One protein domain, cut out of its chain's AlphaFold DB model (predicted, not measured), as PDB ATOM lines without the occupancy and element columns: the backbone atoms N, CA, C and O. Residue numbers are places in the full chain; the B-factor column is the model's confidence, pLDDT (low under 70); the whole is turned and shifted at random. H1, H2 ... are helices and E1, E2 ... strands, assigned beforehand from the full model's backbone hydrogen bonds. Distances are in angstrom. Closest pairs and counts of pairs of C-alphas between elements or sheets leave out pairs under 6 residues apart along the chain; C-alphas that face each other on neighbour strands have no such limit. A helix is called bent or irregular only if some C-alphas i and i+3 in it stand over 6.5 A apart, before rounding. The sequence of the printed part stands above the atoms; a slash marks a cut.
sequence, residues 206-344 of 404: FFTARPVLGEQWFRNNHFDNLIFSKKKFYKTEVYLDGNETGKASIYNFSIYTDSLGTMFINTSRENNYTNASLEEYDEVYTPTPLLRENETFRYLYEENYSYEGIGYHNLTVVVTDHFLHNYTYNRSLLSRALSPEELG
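Overview. This is residues 206 to 344 of the 404 residues of an uncharacterized protein of Candidatus Micrarchaeota archaeon (UniProt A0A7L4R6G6). Two sheets lie partly face to face as a sandwich, a strongly curled six-stranded one bent like part of a barrel and a much less curled four-stranded one. The far part of the hairpin E5 and E6 reaches away at one end of the longest axis, the short helix H1 lies at the other end, and the loop between E7 and E8 makes a second arm. The printed part has 139 residues, mostly strand, with ten named strands, E1 to E10, and then H1. The larger sheet runs E2 E10 E9 E4 E5 E6, mixed, and the smaller E1 E3 E8 E7, antiparallel. The whole is loose, with a radius of gyration of the C-alphas of 17.8 A, and flat, spanning 65 by 39 by 20 A.

Arrangement. Start at E1, residues 206 to 210, antiparallel to E3, residues 221 to 229; N 208 and O 226 are 2.8 A apart, within hydrogen-bond range. Next look at E2, residues 215 to 217, parallel to E10, residues 326 to 336, with N 216 and O 334 at 2.8 A. Then comes a meander, each strand the antiparallel neighbour of the one before: E4, residues 233 to 240, E5, residues 243 to 257, and E6, residues 262 to 274. Check N 238 and O 246 at 2.8 A in the hairpin E4 and E5, and N 254 and O 266 at 2.8 A in the hairpin E5 and E6. E5 bends by 87 degrees at residue 246 and E6 by 70 degrees at residue 271. E7, residues 276 to 285, bends by 78 degrees at residue 282 and forms a hairpin with E8, residues 297 to 307; N 279 and O 302 are 2.9 A apart. The closest C-alphas of E5 and E7 are those of Gly 246 and Ala 276, 4.9 A apart. E8 is also antiparallel to E3, with N 225 and O 303 at 2.9 A. E9, residues 311 to 321, forms a hairpin with E10, N 317 and O 329 at 2.8 A, and is antiparallel to E4, N 318 and O 237 at 2.8 A. The facing parts of the two sheets are 8.9 A centre to centre, and their strands stand at 39 degrees. H1, residues 340 to 344, is not on either sheet, and its O i to N i+4 pair is within hydrogen-bond range.

Along the chain. Find C-alpha 206 at (299.189, 288.993, 299.869), where E1 begins. E5 runs 33.6 A from C-alpha 243 at (302.651, 265.989, 299.586); E9 measures 32.1 A and E10 30.9 A. H1 ends at C-alpha 344, (295.828, 257.021, 276.664).

Size, cuts and confidence. The C-alphas farthest apart are those of Leu 260 and Pro 340, 65.3 A. The printed part has no cut, and its one long link is E7 to E8. Mean pLDDT of the printed part is 73.1; 53 residues are under 70, among them 253 to 268 and 287 to 296.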
ATOM      1  N   PHE A 206     300.300 289.050 300.799       71.94
ATOM      2  CA  PHE A 206     299.189 288.993 299.869       71.94
ATOM      3  C   PHE A 206     299.552 288.152 298.644       71.94
ATOM      4  O   PHE A 206     300.538 288.413 297.966       71.94
ATOM      5  N   PHE A 207     298.735 287.142 298.349       68.75
ATOM      6  CA  PHE A 207     298.957 286.213 297.244       68.75
ATOM      7  C   PHE A 207     298.064 286.572 296.059       68.75
ATOM      8  O   PHE A 207     296.853 286.749 296.214       68.75
ATOM      9  N   THR A 208     298.637 286.586 294.861       68.44
ATOM     10  CA  THR A 208     297.874 286.522 293.614       68.44
ATOM     11  C   THR A 208     298.384 285.367 292.778       68.44
ATOM     12  O   THR A 208     299.584 285.185 292.650       68.44
ATOM     13  N   ALA A 209     297.474 284.589 292.206       60.56
ATOM     14  CA  ALA A 209     297.824 283.455 291.366       60.56
ATOM     15  C   ALA A 209     297.328 283.706 289.940       60.56
ATOM     16  O   ALA A 209     296.163 284.082 289.743       60.56
ATOM     17  N   ARG A 210     298.190 283.469 288.951       51.97
ATOM     18  CA  ARG A 210     297.814 283.327 287.543       51.97
ATOM     19  C   ARG A 210     297.967 281.854 287.118       51.97
ATOM     20  O   ARG A 210     298.917 281.205 287.544       51.97
ATOM     21  N   PRO A 211     297.041 281.317 286.298       45.88
ATOM     22  CA  PRO A 211     295.835 281.961 285.776       45.88
ATOM     23  C   PRO A 211     294.775 282.232 286.860       45.88
ATOM     24  O   PRO A 211     294.656 281.528 287.860       45.88
ATOM     25  N   VAL A 212     293.963 283.275 286.649       49.72
ATOM     26  CA  VAL A 212     292.852 283.637 287.557       49.72
ATOM     27  C   VAL A 212     291.805 282.512 287.622       49.72
ATOM     28  O   VAL A 212     291.113 282.352 288.628       49.72
ATOM     29  N   LEU A 213     291.723 281.695 286.569       50.22
ATOM     30  CA  LEU A 213     290.809 280.565 286.445       50.22
ATOM     31  C   LEU A 213     291.282 279.389 287.313       50.22
ATOM     32  O   LEU A 213     292.434 278.984 287.244       50.22
ATOM     33  N   GLY A 214     290.380 278.808 288.111       58.81
ATOM     34  CA  GLY A 214     290.652 277.601 288.909       58.81
ATOM     35  C   GLY A 214     290.743 276.307 288.090       58.81
ATOM     36  O   GLY A 214     290.530 275.230 288.640       58.81
ATOM     37  N   GLU A 215     290.995 276.410 286.784       61.28
ATOM     38  CA  GLU A 215     291.050 275.295 285.842       61.28
ATOM     39  C   GLU A 215     292.355 275.352 285.038       61.28
ATOM     40  O   GLU A 215     292.733 276.422 284.556       61.28
ATOM     41  N   GLN A 216     293.028 274.209 284.900       68.31
ATOM     42  CA  GLN A 216     294.307 274.059 284.204       68.31
ATOM     43  C   GLN A 216     294.337 272.808 283.315       68.31
ATOM     44  O   GLN A 216     293.441 271.963 283.374       68.31
ATOM     45  N   TRP A 217     295.329 272.727 282.428       73.44
ATOM     46  CA  TRP A 217     295.435 271.667 281.423       73.44
ATOM     47  C   TRP A 217     296.429 270.597 281.878       73.44
ATOM     48  O   TRP A 217     297.550 270.922 282.246       73.44
ATOM     49  N   PHE A 218     296.048 269.324 281.773       63.56
ATOM     50  CA  PHE A 218     296.714 268.144 282.353       63.56
ATOM     51  C   PHE A 218     298.231 267.986 282.092       63.56
ATOM     52  O   PHE A 218     298.910 267.319 282.864       63.56
ATOM     53  N   ARG A 219     298.816 268.634 281.085       68.50
ATOM     54  CA  ARG A 219     300.274 268.615 280.814       68.50
ATOM     55  C   ARG A 219     300.888 270.007 280.667       68.50
ATOM     56  O   ARG A 219     301.991 270.179 280.166       68.50
ATOM     57  N   ASN A 220     300.123 271.013 281.056       67.12
ATOM     58  CA  ASN A 220     300.505 272.412 281.064       67.12
ATOM     59  C   ASN A 220     299.889 273.073 282.306       67.12
ATOM     60  O   ASN A 220     299.271 274.136 282.224       67.12
ATOM     61  N   ASN A 221     299.974 272.378 283.449       67.12
ATOM     62  CA  ASN A 221     299.588 272.958 284.724       67.12
ATOM     63  C   ASN A 221     300.764 273.803 285.204       67.12
ATOM     64  O   ASN A 221     301.830 273.273 285.531       67.12
ATOM     65  N   HIS A 222     300.561 275.112 285.210       70.06
ATOM     66  CA  HIS A 222     301.560 276.092 285.590       70.06
ATOM     67  C   HIS A 222     300.967 277.065 286.596       70.06
ATOM     68  O   HIS A 222     299.829 277.520 286.436       70.06
ATOM     69  N   PHE A 223     301.736 277.365 287.634       68.19
ATOM     70  CA  PHE A 223     301.375 278.318 288.670       68.19
ATOM     71  C   PHE A 223     302.378 279.445 288.656       68.19
ATOM     72  O   PHE A 223     303.526 279.239 289.036       68.19
ATOM     73  N   ASP A 224     301.888 280.617 288.265       67.88
ATOM     74  CA  ASP A 224     302.589 281.878 288.446       67.88
ATOM     75  C   ASP A 224     301.979 282.547 289.677       67.88
ATOM     76  O   ASP A 224     300.961 283.253 289.600       67.88
ATOM     77  N   ASN A 225     302.547 282.253 290.844       72.31
ATOM     78  CA  ASN A 225     302.148 282.898 292.083       72.31
ATOM     79  C   ASN A 225     302.997 284.151 292.274       72.31
ATOM     80  O   ASN A 225     304.214 284.089 292.408       72.31
ATOM     81  N   LEU A 226     302.336 285.300 292.332       79.00
ATOM     82  CA  LEU A 226     302.943 286.542 292.780       79.00
ATOM     83  C   LEU A 226     302.601 286.728 294.253       79.00
ATOM     84  O   LEU A 226     301.428 286.864 294.623       79.00
ATOM     85  N   ILE A 227     303.626 286.734 295.091       82.88
ATOM     86  CA  ILE A 227     303.502 286.907 296.529       82.88
ATOM     87  C   ILE A 227     304.019 288.304 296.861       82.88
ATOM     88  O   ILE A 227     305.209 288.590 296.773       82.88
ATOM     89  N   PHE A 228     303.111 289.186 297.247       78.31
ATOM     90  CA  PHE A 228     303.424 290.531 297.703       78.31
ATOM     91  C   PHE A 228     303.642 290.505 299.211       78.31
ATOM     92  O   PHE A 228     302.830 289.946 299.951       78.31
ATOM     93  N   SER A 229     304.723 291.116 299.683       80.00
ATOM     94  CA  SER A 229     305.073 291.095 301.100       80.00
ATOM     95  C   SER A 229     305.603 292.427 301.601       80.00
ATOM     96  O   SER A 229     306.294 293.167 300.898       80.00
ATOM     97  N   LYS A 230     305.283 292.736 302.857       74.50
ATOM     98  CA  LYS A 230     305.909 293.830 303.609       74.50
ATOM     99  C   LYS A 230     307.255 293.397 304.216       74.50
ATOM    100  O   LYS A 230     308.046 294.257 304.586       74.50
ATOM    101  N   LYS A 231     307.542 292.085 304.253       75.12
ATOM    102  CA  LYS A 231     308.759 291.466 304.812       75.12
ATOM    103  C   LYS A 231     309.514 290.610 303.807       75.12
ATOM    104  O   LYS A 231     308.917 290.048 302.891       75.12
ATOM    105  N   LYS A 232     310.804 290.414 304.077       78.75
ATOM    106  CA  LYS A 232     311.595 289.422 303.355       78.75
ATOM    107  C   LYS A 232     311.195 287.993 303.736       78.75
ATOM    108  O   LYS A 232     311.096 287.671 304.926       78.75
ATOM    109  N   PHE A 233     310.981 287.143 302.735       82.75
ATOM    110  CA  PHE A 233     310.821 285.700 302.922       82.75
ATOM    111  C   PHE A 233     312.128 284.963 302.706       82.75
ATOM    112  O   PHE A 233     312.942 285.368 301.882       82.75
ATOM    113  N   TYR A 234     312.298 283.849 303.424       79.94
ATOM    114  CA  TYR A 234     313.472 283.003 303.253       79.94
ATOM    115  C   TYR A 234     313.222 281.740 302.446       79.94
ATOM    116  O   TYR A 234     314.142 281.278 301.770       79.94
ATOM    117  N   LYS A 235     312.013 281.178 302.506       87.94
ATOM    118  CA  LYS A 235     311.655 279.983 301.743       87.94
ATOM    119  C   LYS A 235     310.198 279.992 301.312       87.94
ATOM    120  O   LYS A 235     309.356 280.617 301.956       87.94
ATOM    121  N   THR A 236     309.930 279.215 300.274       90.31
ATOM    122  CA  THR A 236     308.600 278.752 299.891       90.31
ATOM    123  C   THR A 236     308.601 277.231 299.753       90.31
ATOM    124  O   THR A 236     309.582 276.629 299.301       90.31
ATOM    125  N   GLU A 237     307.512 276.609 300.186       92.88
ATOM    126  CA  GLU A 237     307.244 275.178 300.098       92.88
ATOM    127  C   GLU A 237     305.873 274.982 299.445       92.88
ATOM    128  O   GLU A 237     304.867 275.554 299.876       92.88
ATOM    129  N   VAL A 238     305.843 274.163 298.401       90.00
ATOM    130  CA  VAL A 238     304.659 273.861 297.602       90.00
ATOM    131  C   VAL A 238     304.235 272.431 297.882       90.00
ATOM    132  O   VAL A 238     305.018 271.490 297.724       90.00
ATOM    133  N   TYR A 239     302.974 272.274 298.266       91.50
ATOM    134  CA  TYR A 239     302.356 270.986 298.520       91.50
ATOM    135  C   TYR A 239     301.188 270.767 297.560       91.50
ATOM    136  O   TYR A 239     300.300 271.617 297.436       91.50
ATOM    137  N   LEU A 240     301.162 269.595 296.929       88.31
ATOM    138  CA  LEU A 240     300.048 269.115 296.118       88.31
ATOM    139  C   LEU A 240     299.400 267.928 296.833       88.31
ATOM    140  O   LEU A 240     300.062 266.934 297.126       88.31
ATOM    141  N   ASP A 241     298.113 268.049 297.158       89.38
ATOM    142  CA  ASP A 241     297.346 267.016 297.870       89.38
ATOM    143  C   ASP A 241     298.002 266.570 299.194       89.38
ATOM    144  O   ASP A 241     297.897 265.420 299.618       89.38
ATOM    145  N   GLY A 242     298.681 267.510 299.862       89.31
ATOM    146  CA  GLY A 242     299.373 267.295 301.136       89.31
ATOM    147  C   GLY A 242     300.800 266.751 301.021       89.31
ATOM    148  O   GLY A 242     301.486 266.675 302.038       89.31
ATOM    149  N   ASN A 243     301.274 266.422 299.817       90.69
ATOM    150  CA  ASN A 243     302.651 265.989 299.586       90.69
ATOM    151  C   ASN A 243     303.515 267.173 299.149       90.69
ATOM    152  O   ASN A 243     303.107 267.918 298.262       90.69
ATOM    153  N   GLU A 244     304.704 267.334 299.738       92.00
ATOM    154  CA  GLU A 244     305.683 268.332 299.287       92.00
ATOM    155  C   GLU A 244     306.151 267.967 297.874       92.00
ATOM    156  O   GLU A 244     306.689 266.883 297.640       92.00
ATOM    157  N   THR A 245     305.917 268.866 296.926       88.88
ATOM    158  CA  THR A 245     306.272 268.673 295.518       88.88
ATOM    159  C   THR A 245     307.295 269.684 295.033       88.88
ATOM    160  O   THR A 245     308.008 269.386 294.073       88.88
ATOM    161  N   GLY A 246     307.399 270.839 295.694       88.62
ATOM    162  CA  GLY A 246     308.338 271.895 295.345       88.62
ATOM    163  C   GLY A 246     308.850 272.658 296.560       88.62
ATOM    164  O   GLY A 246     308.144 272.834 297.549       88.62
ATOM    165  N   LYS A 247     310.092 273.129 296.477       90.94
ATOM    166  CA  LYS A 247     310.741 273.939 297.505       90.94
ATOM    167  C   LYS A 247     311.719 274.913 296.870       90.94
ATOM    168  O   LYS A 247     312.546 274.513 296.055       90.94
ATOM    169  N   ALA A 248     311.674 276.168 297.292       89.69
ATOM    170  CA  ALA A 248     312.644 277.181 296.904       89.69
ATOM    171  C   ALA A 248     313.094 277.973 298.135       89.69
ATOM    172  O   ALA A 248     312.289 278.317 298.996       89.69
ATOM    173  N   SER A 249     314.397 278.216 298.269       86.88
ATOM    174  CA  SER A 249     314.981 278.963 299.392       86.88
ATOM    175  C   SER A 249     315.921 280.049 298.882       86.88
ATOM    176  O   SER A 249     316.732 279.778 298.000       86.88
ATOM    177  N   ILE A 250     315.801 281.254 299.451       80.69
ATOM    178  CA  ILE A 250     316.580 282.455 299.092       80.69
ATOM    179  C   ILE A 250     317.792 282.623 300.009       80.69
ATOM    180  O   ILE A 250     318.810 283.188 299.605       80.69
ATOM    181  N   TYR A 251     317.704 282.148 301.253       73.62
ATOM    182  CA  TYR A 251     318.766 282.298 302.246       73.62
ATOM    183  C   TYR A 251     319.098 280.963 302.907       73.62
ATOM    184  O   TYR A 251     318.200 280.206 303.281       73.62
ATOM    185  N   ASN A 252     320.395 280.733 303.112       70.56
ATOM    186  CA  ASN A 252     320.909 279.716 304.017       70.56
ATOM    187  C   ASN A 252     321.340 280.371 305.328       70.56
ATOM    188  O   ASN A 252     321.968 281.434 305.323       70.56
ATOM    189  N   PHE A 253     321.064 279.699 306.440       68.56
ATOM    190  CA  PHE A 253     321.473 280.122 307.771       68.56
ATOM    191  C   PHE A 253     322.507 279.132 308.309       68.56
ATOM    192  O   PHE A 253     322.193 277.983 308.611       68.56
ATOM    193  N   SER A 254     323.752 279.583 308.451       65.56
ATOM    194  CA  SER A 254     324.819 278.815 309.093       65.56
ATOM    195  C   SER A 254     324.974 279.262 310.541       65.56
ATOM    196  O   SER A 254     325.354 280.402 310.801       65.56
ATOM    197  N   ILE A 255     324.680 278.368 311.484       64.31
ATOM    198  CA  ILE A 255     324.774 278.642 312.920       64.31
ATOM    199  C   ILE A 255     326.151 278.201 313.419       64.31
ATOM    200  O   ILE A 255     326.500 277.024 313.337       64.31
ATOM    201  N   TYR A 256     326.921 279.140 313.958       52.53
ATOM    202  CA  TYR A 256     328.216 278.877 314.570       52.53
ATOM    203  C   TYR A 256     328.037 278.777 316.077       52.53
ATOM    204  O   TYR A 256     327.458 279.667 316.700       52.53
ATOM    205  N   THR A 257     328.514 277.677 316.654       55.81
ATOM    206  CA  THR A 257     328.351 277.357 318.074       55.81
ATOM    207  C   THR A 257     329.706 277.115 318.731       55.81
ATOM    208  O   THR A 257     330.639 276.640 318.083       55.81
ATOM    209  N   ASP A 258     329.818 277.452 320.011       54.38
ATOM    210  CA  ASP A 258     330.953 277.138 320.873       54.38
ATOM    211  C   ASP A 258     330.495 276.323 322.100       54.38
ATOM    212  O   ASP A 258     329.366 275.831 322.165       54.38
ATOM    213  N   SER A 259     331.376 276.142 323.088       54.72
ATOM    214  CA  SER A 259     331.041 275.417 324.320       54.72
ATOM    215  C   SER A 259     329.993 276.112 325.200       54.72
ATOM    216  O   SER A 259     329.501 275.492 326.142       54.72
ATOM    217  N   LEU A 260     329.689 277.386 324.941       48.38
ATOM    218  CA  LEU A 260     328.749 278.214 325.695       48.38
ATOM    219  C   LEU A 260     327.404 278.377 324.968       48.38
ATOM    220  O   LEU A 260     326.399 278.651 325.623       48.38
ATOM    221  N   GLY A 261     327.345 278.143 323.655       43.31
ATOM    222  CA  GLY A 261     326.101 278.109 322.888       43.31
ATOM    223  C   GLY A 261     326.264 278.625 321.463       43.31
ATOM    224  O   GLY A 261     327.301 278.447 320.833       43.31
ATOM    225  N   THR A 262     325.214 279.243 320.924       43.41
ATOM    226  CA  THR A 262     325.271 279.897 319.610       43.41
ATOM    227  C   THR A 262     326.071 281.190 319.705       43.41
ATOM    228  O   THR A 262     325.669 282.111 320.407       43.41
ATOM    229  N   MET A 263     327.173 281.266 318.961       40.38
ATOM    230  CA  MET A 263     328.042 282.437 318.895       40.38
ATOM    231  C   MET A 263     327.510 283.462 317.889       40.38
ATOM    232  O   MET A 263     327.363 284.636 318.213       40.38
ATOM    233  N   PHE A 264     327.201 283.023 316.663       45.69
ATOM    234  CA  PHE A 264     326.597 283.869 315.633       45.69
ATOM    235  C   PHE A 264     325.880 283.043 314.560       45.69
ATOM    236  O   PHE A 264     326.140 281.851 314.382       45.69
ATOM    237  N   ILE A 265     324.981 283.696 313.824       48.81
ATOM    238  CA  ILE A 265     324.295 283.134 312.658       48.81
ATOM    239  C   ILE A 265     324.779 283.908 311.437       48.81
ATOM    240  O   ILE A 265     324.635 285.125 311.378       48.81
ATOM    241  N   ASN A 266     325.365 283.207 310.469       52.09
ATOM    242  CA  ASN A 266     325.722 283.789 309.184       52.09
ATOM    243  C   ASN A 266     324.618 283.507 308.167       52.09
ATOM    244  O   ASN A 266     324.169 282.366 308.039       52.09
ATOM    245  N   THR A 267     324.219 284.532 307.424       60.19
ATOM    246  CA  THR A 267     323.230 284.424 306.352       60.19
ATOM    247  C   THR A 267     323.917 284.576 305.006       60.19
ATOM    248  O   THR A 267     324.531 285.611 304.744       60.19
ATOM    249  N   SER A 268     323.790 283.585 304.130       69.19
ATOM    250  CA  SER A 268     324.225 283.696 302.734       69.19
ATOM    251  C   SER A 268     323.036 283.545 301.799       69.19
ATOM    252  O   SER A 268     322.115 282.781 302.082       69.19
ATOM    253  N   ARG A 269     323.051 284.263 300.670       73.62
ATOM    254  CA  ARG A 269     322.056 284.047 299.616       73.62
ATOM    255  C   ARG A 269     322.265 282.647 299.046       73.62
ATOM    256  O   ARG A 269     323.384 282.287 298.682       73.62
ATOM    257  N   GLU A 270     321.204 281.863 299.010       70.44
ATOM    258  CA  GLU A 270     321.176 280.516 298.465       70.44
ATOM    259  C   GLU A 270     320.187 280.475 297.303       70.44
ATOM    260  O   GLU A 270     319.211 281.213 297.277       70.44
ATOM    261  N   ASN A 271     320.479 279.625 296.328       68.06
ATOM    262  CA  ASN A 271     319.622 279.354 295.183       68.06
ATOM    263  C   ASN A 271     319.304 277.856 295.192       68.06
ATOM    264  O   ASN A 271     319.706 277.119 294.289       68.06
ATOM    265  N   ASN A 272     318.692 277.385 296.281       75.62
ATOM    266  CA  ASN A 272     318.344 275.979 296.432       75.62
ATOM    267  C   ASN A 272     316.891 275.778 296.011       75.62
ATOM    268  O   ASN A 272     315.958 276.191 296.703       75.62
ATOM    269  N   TYR A 273     316.741 275.167 294.843       83.31
ATOM    270  CA  TYR A 273     315.484 274.992 294.136       83.31
ATOM    271  C   TYR A 273     315.270 273.502 293.890       83.31
ATOM    272  O   TYR A 273     316.061 272.853 293.207       83.31
ATOM    273  N   THR A 274     314.197 272.952 294.446       83.81
ATOM    274  CA  THR A 274     313.724 271.596 294.161       83.81
ATOM    275  C   THR A 274     312.351 271.719 293.525       83.81
ATOM    276  O   THR A 274     311.397 272.064 294.211       83.81
ATOM    277  N   ASN A 275     312.250 271.475 292.216       80.94
ATOM    278  CA  ASN A 275     310.992 271.481 291.447       80.94
ATOM    279  C   ASN A 275     310.148 272.779 291.513       80.94
ATOM    280  O   ASN A 275     309.013 272.790 291.044       80.94
ATOM    281  N   ALA A 276     310.684 273.865 292.071       83.00
ATOM    282  CA  ALA A 276     310.072 275.189 292.126       83.00
ATOM    283  C   ALA A 276     311.167 276.250 291.979       83.00
ATOM    284  O   ALA A 276     312.272 276.057 292.494       83.00
ATOM    285  N   SER A 277     310.871 277.360 291.307       84.81
ATOM    286  CA  SER A 277     311.767 278.520 291.233       84.81
ATOM    287  C   SER A 277     311.129 279.743 291.870       84.81
ATOM    288  O   SER A 277     309.905 279.875 291.893       84.81
ATOM    289  N   LEU A 278     311.973 280.630 292.394       85.75
ATOM    290  CA  LEU A 278     311.553 281.834 293.093       85.75
ATOM    291  C   LEU A 278     312.452 283.002 292.699       85.75
ATOM    292  O   LEU A 278     313.674 282.895 292.796       85.75
ATOM    293  N   GLU A 279     311.852 284.120 292.315       84.69
ATOM    294  CA  GLU A 279     312.559 285.377 292.067       84.69
ATOM    295  C   GLU A 279     312.075 286.458 293.033       84.69
ATOM    296  O   GLU A 279     310.878 286.587 293.271       84.69
ATOM    297  N   GLU A 280     313.008 287.217 293.615       86.69
ATOM    298  CA  GLU A 280     312.722 288.312 294.550       86.69
ATOM    299  C   GLU A 280     313.010 289.660 293.892       86.69
ATOM    300  O   GLU A 280     314.128 289.913 293.431       86.69
ATOM    301  N   TYR A 281     312.018 290.541 293.954       81.06
ATOM    302  CA  TYR A 281     312.097 291.923 293.514       81.06
ATOM    303  C   TYR A 281     311.877 292.862 294.710       81.06
ATOM    304  O   TYR A 281     310.929 292.697 295.484       81.06
ATOM    305  N   ASP A 282     312.762 293.848 294.868       84.94
ATOM    306  CA  ASP A 282     312.759 294.811 295.980       84.94
ATOM    307  C   ASP A 282     312.275 296.191 295.501       84.94
ATOM    308  O   ASP A 282     313.061 297.116 295.277       84.94
ATOM    309  N   GLU A 283     310.960 296.321 295.306       72.56
ATOM    310  CA  GLU A 283     310.301 297.550 294.852       72.56
ATOM    311  C   GLU A 283     308.966 297.771 295.580       72.56
ATOM    312  O   GLU A 283     308.414 296.889 296.229       72.56
ATOM    313  N   VAL A 284     308.407 298.979 295.491       74.19
ATOM    314  CA  VAL A 284     307.102 299.261 296.104       74.19
ATOM    315  C   VAL A 284     305.979 298.840 295.156       74.19
ATOM    316  O   VAL A 284     305.820 299.415 294.081       74.19
ATOM    317  N   TYR A 285     305.157 297.886 295.586       72.25
ATOM    318  CA  TYR A 285     304.026 297.341 294.836       72.25
ATOM    319  C   TYR A 285     302.693 297.715 295.481       72.25
ATOM    320  O   TYR A 285     302.574 297.778 296.702       72.25
ATOM    321  N   THR A 286     301.663 297.934 294.663       73.31
ATOM    322  CA  THR A 286     300.285 298.179 295.128       73.31
ATOM    323  C   THR A 286     299.317 297.251 294.386       73.31
ATOM    324  O   THR A 286     298.801 297.630 293.334       73.31
ATOM    325  N   PRO A 287     299.106 296.006 294.851       67.12
ATOM    326  CA  PRO A 287     298.124 295.107 294.265       67.12
ATOM    327  C   PRO A 287     296.688 295.560 294.566       67.12
ATOM    328  O   PRO A 287     296.382 296.072 295.644       67.12
ATOM    329  N   THR A 288     295.787 295.291 293.620       63.19
ATOM    330  CA  THR A 288     294.358 295.622 293.719       63.19
ATOM    331  C   THR A 288     293.517 294.374 293.430       63.19
ATOM    332  O   THR A 288     293.246 294.068 292.265       63.19
ATOM    333  N   PRO A 289     293.112 293.593 294.447       59.44
ATOM    334  CA  PRO A 289     292.113 292.545 294.257       59.44
ATOM    335  C   PRO A 289     290.716 293.137 294.052       59.44
ATOM    336  O   PRO A 289     290.395 294.204 294.559       59.44
ATOM    337  N   LEU A 290     289.827 292.371 293.412       53.91
ATOM    338  CA  LEU A 290     288.423 292.765 293.206       53.91
ATOM    339  C   LEU A 290     287.631 292.993 294.511       53.91
ATOM    340  O   LEU A 290     286.553 293.574 294.465       53.91
ATOM    341  N   LEU A 291     288.131 292.503 295.653       53.09
ATOM    342  CA  LEU A 291     287.414 292.460 296.934       53.09
ATOM    343  C   LEU A 291     288.160 293.112 298.111       53.09
ATOM    344  O   LEU A 291     287.675 293.019 299.236       53.09
ATOM    345  N   ARG A 292     289.335 293.724 297.910       54.44
ATOM    346  CA  ARG A 292     290.034 294.444 298.993       54.44
ATOM    347  C   ARG A 292     290.506 295.813 298.536       54.44
ATOM    348  O   ARG A 292     290.709 296.049 297.350       54.44
ATOM    349  N   GLU A 293     290.680 296.683 299.520       58.00
ATOM    350  CA  GLU A 293     291.316 297.982 299.353       58.00
ATOM    351  C   GLU A 293     292.790 297.827 298.956       58.00
ATOM    352  O   GLU A 293     293.404 296.776 299.161       58.00
ATOM    353  N   ASN A 294     293.343 298.885 298.365       63.97
ATOM    354  CA  ASN A 294     294.740 298.918 297.960       63.97
ATOM    355  C   ASN A 294     295.642 298.863 299.196       63.97
ATOM    356  O   ASN A 294     295.588 299.745 300.053       63.97
ATOM    357  N   GLU A 295     296.511 297.861 299.245       62.47
ATOM    358  CA  GLU A 295     297.598 297.775 300.217       62.47
ATOM    359  C   GLU A 295     298.938 297.967 299.501       62.47
ATOM    360  O   GLU A 295     299.081 297.609 298.333       62.47
ATOM    361  N   THR A 296     299.925 298.533 300.193       65.69
ATOM    362  CA  THR A 296     301.290 298.690 299.681       65.69
ATOM    363  C   THR A 296     302.214 297.618 300.259       65.69
ATOM    364  O   THR A 296     302.159 297.297 301.448       65.69
ATOM    365  N   PHE A 297     303.077 297.067 299.407       73.75
ATOM    366  CA  PHE A 297     304.045 296.017 299.732       73.75
ATOM    367  C   PHE A 297     305.429 296.413 299.219       73.75
ATOM    368  O   PHE A 297     305.536 297.202 298.282       73.75
ATOM    369  N   ARG A 298     306.484 295.889 299.847       80.44
ATOM    370  CA  ARG A 298     307.881 296.236 299.537       80.44
ATOM    371  C   ARG A 298     308.624 295.152 298.756       80.44
ATOM    372  O   ARG A 298     309.643 295.426 298.136       80.44
ATOM    373  N   TYR A 299     308.130 293.928 298.810       83.25
ATOM    374  CA  TYR A 299     308.738 292.795 298.139       83.25
ATOM    375  C   TYR A 299     307.698 292.128 297.256       83.25
ATOM    376  O   TYR A 299     306.533 291.992 297.649       83.25
ATOM    377  N   LEU A 300     308.132 291.713 296.074       83.06
ATOM    378  CA  LEU A 300     307.386 290.837 295.188       83.06
ATOM    379  C   LEU A 300     308.213 289.581 294.980       83.06
ATOM    380  O   LEU A 300     309.372 289.656 294.574       83.06
ATOM    381  N   TYR A 301     307.590 288.444 295.240       86.38
ATOM    382  CA  TYR A 301     308.148 287.150 294.916       86.38
ATOM    383  C   TYR A 301     307.360 286.533 293.775       86.38
ATOM    384  O   TYR A 301     306.139 286.408 293.869       86.38
ATOM    385  N   GLU A 302     308.057 286.156 292.714       84.62
ATOM    386  CA  GLU A 302     307.496 285.369 291.625       84.62
ATOM    387  C   GLU A 302     307.873 283.909 291.851       84.62
ATOM    388  O   GLU A 302     309.038 283.528 291.742       84.62
ATOM    389  N   GLU A 303     306.887 283.110 292.242       82.06
ATOM    390  CA  GLU A 303     307.023 281.671 292.410       82.06
ATOM    391  C   GLU A 303     306.451 280.968 291.184       82.06
ATOM    392  O   GLU A 303     305.289 281.169 290.818       82.06
ATOM    393  N   ASN A 304     307.278 280.110 290.596       80.81
ATOM    394  CA  ASN A 304     306.937 279.320 289.432       80.81
ATOM    395  C   ASN A 304     306.994 277.826 289.776       80.81
ATOM    396  O   ASN A 304     308.008 277.310 290.264       80.81
ATOM    397  N   TYR A 305     305.881 277.141 289.524       82.00
ATOM    398  CA  TYR A 305     305.710 275.721 289.802       82.00
ATOM    399  C   TYR A 305     304.881 275.031 288.711       82.00
ATOM    400  O   TYR A 305     303.930 275.598 288.169       82.00
ATOM    401  N   SER A 306     305.211 273.770 288.414       81.06
ATOM    402  CA  SER A 306     304.476 272.941 287.452       81.06
ATOM    403  C   SER A 306     304.238 271.532 287.987       81.06
ATOM    404  O   SER A 306     305.023 271.021 288.784       81.06
ATOM    405  N   TYR A 307     303.142 270.903 287.558       79.56
ATOM    406  CA  TYR A 307     302.838 269.513 287.906       79.56
ATOM    407  C   TYR A 307     302.046 268.797 286.810       79.56
ATOM    408  O   TYR A 307     301.353 269.419 286.008       79.56
ATOM    409  N   GLU A 308     302.075 267.467 286.814       78.62
ATOM    410  CA  GLU A 308     301.235 266.640 285.944       78.62
ATOM    411  C   GLU A 308     300.244 265.836 286.792       78.62
ATOM    412  O   GLU A 308     300.629 265.118 287.714       78.62
ATOM    413  N   GLY A 309     298.950 265.981 286.510       75.50
ATOM    414  CA  GLY A 309     297.872 265.341 287.266       75.50
ATOM    415  C   GLY A 309     296.506 265.709 286.696       75.50
ATOM    416  O   GLY A 309     296.348 266.812 286.180       75.50
ATOM    417  N   ILE A 310     295.543 264.780 286.724       78.06
ATOM    418  CA  ILE A 310     294.154 265.005 286.283       78.06
ATOM    419  C   ILE A 310     293.247 265.034 287.504       78.06
ATOM    420  O   ILE A 310     293.329 264.157 288.363       78.06
ATOM    421  N   GLY A 311     292.276 265.942 287.488       79.12
ATOM    422  CA  GLY A 311     291.195 265.984 288.458       79.12
ATOM    423  C   GLY A 311     291.332 267.148 289.421       79.12
ATOM    424  O   GLY A 311     291.953 268.167 289.115       79.12
ATOM    425  N   TYR A 312     290.658 267.026 290.559       79.50
ATOM    426  CA  TYR A 312     290.731 268.033 291.605       79.50
ATOM    427  C   TYR A 312     291.988 267.818 292.434       79.50
ATOM    428  O   TYR A 312     292.175 266.739 292.986       79.50
ATOM    429  N   HIS A 313     292.780 268.874 292.553       81.19
ATOM    430  CA  HIS A 313     293.966 268.922 293.387       81.19
ATOM    431  C   HIS A 313     293.845 270.065 294.391       81.19
ATOM    432  O   HIS A 313     293.239 271.105 294.107       81.19
ATOM    433  N   ASN A 314     294.417 269.885 295.572       85.50
ATOM    434  CA  ASN A 314     294.563 270.944 296.558       85.50
ATOM    435  C   ASN A 314     296.009 271.438 296.561       85.50
ATOM    436  O   ASN A 314     296.911 270.720 296.994       85.50
ATOM    437  N   LEU A 315     296.217 272.666 296.090       84.31
ATOM    438  CA  LEU A 315     297.503 273.344 296.161       84.31
ATOM    439  C   LEU A 315     297.593 274.113 297.471       84.31
ATOM    440  O   LEU A 315     296.718 274.915 297.800       84.31
ATOM    441  N   THR A 316     298.673 273.874 298.196       89.31
ATOM    442  CA  THR A 316     299.041 274.617 299.395       89.31
ATOM    443  C   THR A 316     300.424 275.210 299.183       89.31
ATOM    444  O   THR A 316     301.380 274.476 298.953       89.31
ATOM    445  N   VAL A 317     300.528 276.533 299.248       87.38
ATOM    446  CA  VAL A 317     301.800 277.261 299.212       87.38
ATOM    447  C   VAL A 317     302.070 277.790 300.610       87.38
ATOM    448  O   VAL A 317     301.212 278.446 301.208       87.38
ATOM    449  N   VAL A 318     303.249 277.495 301.142       91.50
ATOM    450  CA  VAL A 318     303.703 277.961 302.450       91.50
ATOM    451  C   VAL A 318     304.946 278.804 302.244       91.50
ATOM    452  O   VAL A 318     305.997 278.279 301.896       91.50
ATOM    453  N   VAL A 319     304.837 280.104 302.498       89.94
ATOM    454  CA  VAL A 319     306.001 280.997 302.534       89.94
ATOM    455  C   VAL A 319     306.398 281.235 303.977       89.94
ATOM    456  O   VAL A 319     305.537 281.413 304.842       89.94
ATOM    457  N   THR A 320     307.698 281.254 304.242       84.94
ATOM    458  CA  THR A 320     308.212 281.489 305.588       84.94
ATOM    459  C   THR A 320     309.096 282.726 305.620       84.94
ATOM    460  O   THR A 320     310.014 282.871 304.808       84.94
ATOM    461  N   ASP A 321     308.830 283.628 306.565       78.19
ATOM    462  CA  ASP A 321     309.670 284.805 306.795       78.19
ATOM    463  C   ASP A 321     310.944 284.484 307.578       78.19
ATOM    464  O   ASP A 321     311.095 283.408 308.154       78.19
ATOM    465  N   HIS A 322     311.884 285.430 307.603       69.81
ATOM    466  CA  HIS A 322     313.179 285.268 308.283       69.81
ATOM    467  C   HIS A 322     313.055 284.983 309.790       69.81
ATOM    468  O   HIS A 322     314.026 284.572 310.418       69.81
ATOM    469  N   PHE A 323     311.870 285.189 310.365       65.88
ATOM    470  CA  PHE A 323     311.549 284.922 311.762       65.88
ATOM    471  C   PHE A 323     310.779 283.609 311.943       65.88
ATOM    472  O   PHE A 323     310.230 283.360 313.013       65.88
ATOM    473  N   LEU A 324     310.762 282.758 310.914       69.62
ATOM    474  CA  LEU A 324     310.115 281.450 310.893       69.62
ATOM    475  C   LEU A 324     308.579 281.501 310.980       69.62
ATOM    476  O   LEU A 324     307.953 280.474 311.251       69.62
ATOM    477  N   HIS A 325     307.947 282.648 310.707       73.62
ATOM    478  CA  HIS A 325     306.490 282.692 310.586       73.62
ATOM    479  C   HIS A 325     306.065 282.145 309.233       73.62
ATOM    480  O   HIS A 325     306.536 282.599 308.189       73.62
ATOM    481  N   ASN A 326     305.131 281.202 309.269       84.06
ATOM    482  CA  ASN A 326     304.546 280.605 308.081       84.06
ATOM    483  C   ASN A 326     303.284 281.364 307.670       84.06
ATOM    484  O   ASN A 326     302.375 281.559 308.479       84.06
ATOM    485  N   TYR A 327     303.200 281.715 306.391       85.50
ATOM    486  CA  TYR A 327     301.995 282.229 305.755       85.50
ATOM    487  C   TYR A 327     301.543 281.216 304.712       85.50
ATOM    488  O   TYR A 327     302.315 280.811 303.844       85.50
ATOM    489  N   THR A 328     300.289 280.790 304.817       86.50
ATOM    490  CA  THR A 328     299.756 279.686 304.018       86.50
ATOM    491  C   THR A 328     298.678 280.178 303.067       86.50
ATOM    492  O   THR A 328     297.740 280.869 303.471       86.50
ATOM    493  N   TYR A 329     298.788 279.771 301.807       84.12
ATOM    494  CA  TYR A 329     297.789 279.977 300.773       84.12
ATOM    495  C   TYR A 329     297.274 278.630 300.270       84.12
ATOM    496  O   TYR A 329     298.043 277.817 299.767       84.12
ATOM    497  N   ASN A 330     295.962 278.415 300.384       83.75
ATOM    498  CA  ASN A 330     295.303 277.177 299.971       83.75
ATOM    499  C   ASN A 330     294.344 277.445 298.816       83.75
ATOM    500  O   ASN A 330     293.503 278.347 298.900       83.75
ATOM    501  N   ARG A 331     294.417 276.627 297.765       79.69
ATOM    502  CA  ARG A 331     293.514 276.714 296.617       79.69
ATOM    503  C   ARG A 331     293.204 275.339 296.037       79.69
ATOM    504  O   ARG A 331     294.101 274.576 295.701       79.69
ATOM    505  N   SER A 332     291.914 275.073 295.827       80.31
ATOM    506  CA  SER A 332     291.475 273.931 295.023       80.31
ATOM    507  C   SER A 332     291.550 274.267 293.535       80.31
ATOM    508  O   SER A 332     291.139 275.349 293.101       80.31
ATOM    509  N   LEU A 333     292.091 273.332 292.767       76.31
ATOM    510  CA  LEU A 333     292.377 273.454 291.347       76.31
ATOM    511  C   LEU A 333     291.791 272.261 290.620       76.31
ATOM    512  O   LEU A 333     291.802 271.148 291.138       76.31
ATOM    513  N   LEU A 334     291.312 272.487 289.406       74.06
ATOM    514  CA  LEU A 334     290.835 271.429 288.536       74.06
ATOM    515  C   LEU A 334     291.755 271.307 287.326       74.06
ATOM    516  O   LEU A 334     291.792 272.212 286.499       74.06
ATOM    517  N   SER A 335     292.453 270.185 287.189       76.19
ATOM    518  CA  SER A 335     293.208 269.876 285.978       76.19
ATOM    519  C   SER A 335     292.411 268.966 285.042       76.19
ATOM    520  O   SER A 335     291.802 267.984 285.484       76.19
ATOM    521  N   ARG A 336     292.374 269.295 283.746       72.56
ATOM    522  CA  ARG A 336     291.604 268.563 282.728       72.56
ATOM    523  C   ARG A 336     292.459 268.158 281.532       72.56
ATOM    524  O   ARG A 336     293.307 268.922 281.081       72.56
ATOM    525  N   ALA A 337     292.167 266.982 280.983       72.88
ATOM    526  CA  ALA A 337     292.602 266.597 279.644       72.88
ATOM    527  C   ALA A 337     291.646 267.192 278.596       72.88
ATOM    528  O   ALA A 337     290.432 267.246 278.817       72.88
ATOM    529  N   LEU A 338     292.188 267.632 277.463       66.38
ATOM    530  CA  LEU A 338     291.430 268.168 276.333       66.38
ATOM    531  C   LEU A 338     290.869 267.054 275.448       66.38
ATOM    532  O   LEU A 338     289.833 267.250 274.807       66.38
ATOM    533  N   SER A 339     291.514 265.884 275.421       64.25
ATOM    534  CA  SER A 339     291.034 264.730 274.662       64.25
ATOM    535  C   SER A 339     291.280 263.388 275.373       64.25
ATOM    536  O   SER A 339     292.180 263.264 276.204       64.25
ATOM    537  N   PRO A 340     290.500 262.338 275.043       59.97
ATOM    538  CA  PRO A 340     290.763 260.973 275.508       59.97
ATOM    539  C   PRO A 340     292.114 260.400 275.049       59.97
ATOM    540  O   PRO A 340     292.633 259.488 275.687       59.97
ATOM    541  N   GLU A 341     292.682 260.913 273.956       63.00
ATOM    542  CA  GLU A 341     293.989 260.486 273.435       63.00
ATOM    543  C   GLU A 341     295.115 260.885 274.401       63.00
ATOM    544  O   GLU A 341     296.000 260.077 274.676       63.00
ATOM    545  N   GLU A 342     295.017 262.067 275.022       59.97
ATOM    546  CA  GLU A 342     295.965 262.541 276.043       59.97
ATOM    547  C   GLU A 342     295.955 261.671 277.314       59.97
ATOM    548  O   GLU A 342     296.983 261.520 277.975       59.97
ATOM    549  N   LEU A 343     294.813 261.052 277.644       59.25
ATOM    550  CA  LEU A 343     294.697 260.081 278.741       59.25
ATOM    551  C   LEU A 343     295.345 258.728 278.401       59.25
ATOM    552  O   LEU A 343     295.847 258.047 279.295       59.25
ATOM    553  N   GLY A 344     295.334 258.325 277.124       52.22
ATOM    554  CA  GLY A 344     295.828 257.021 276.664       52.22
ATOM    555  C   GLY A 344     297.343 256.842 276.804       52.22
ATOM    556  O   GLY A 344     297.818 255.728 277.027       52.22
TER     557      GLY A 344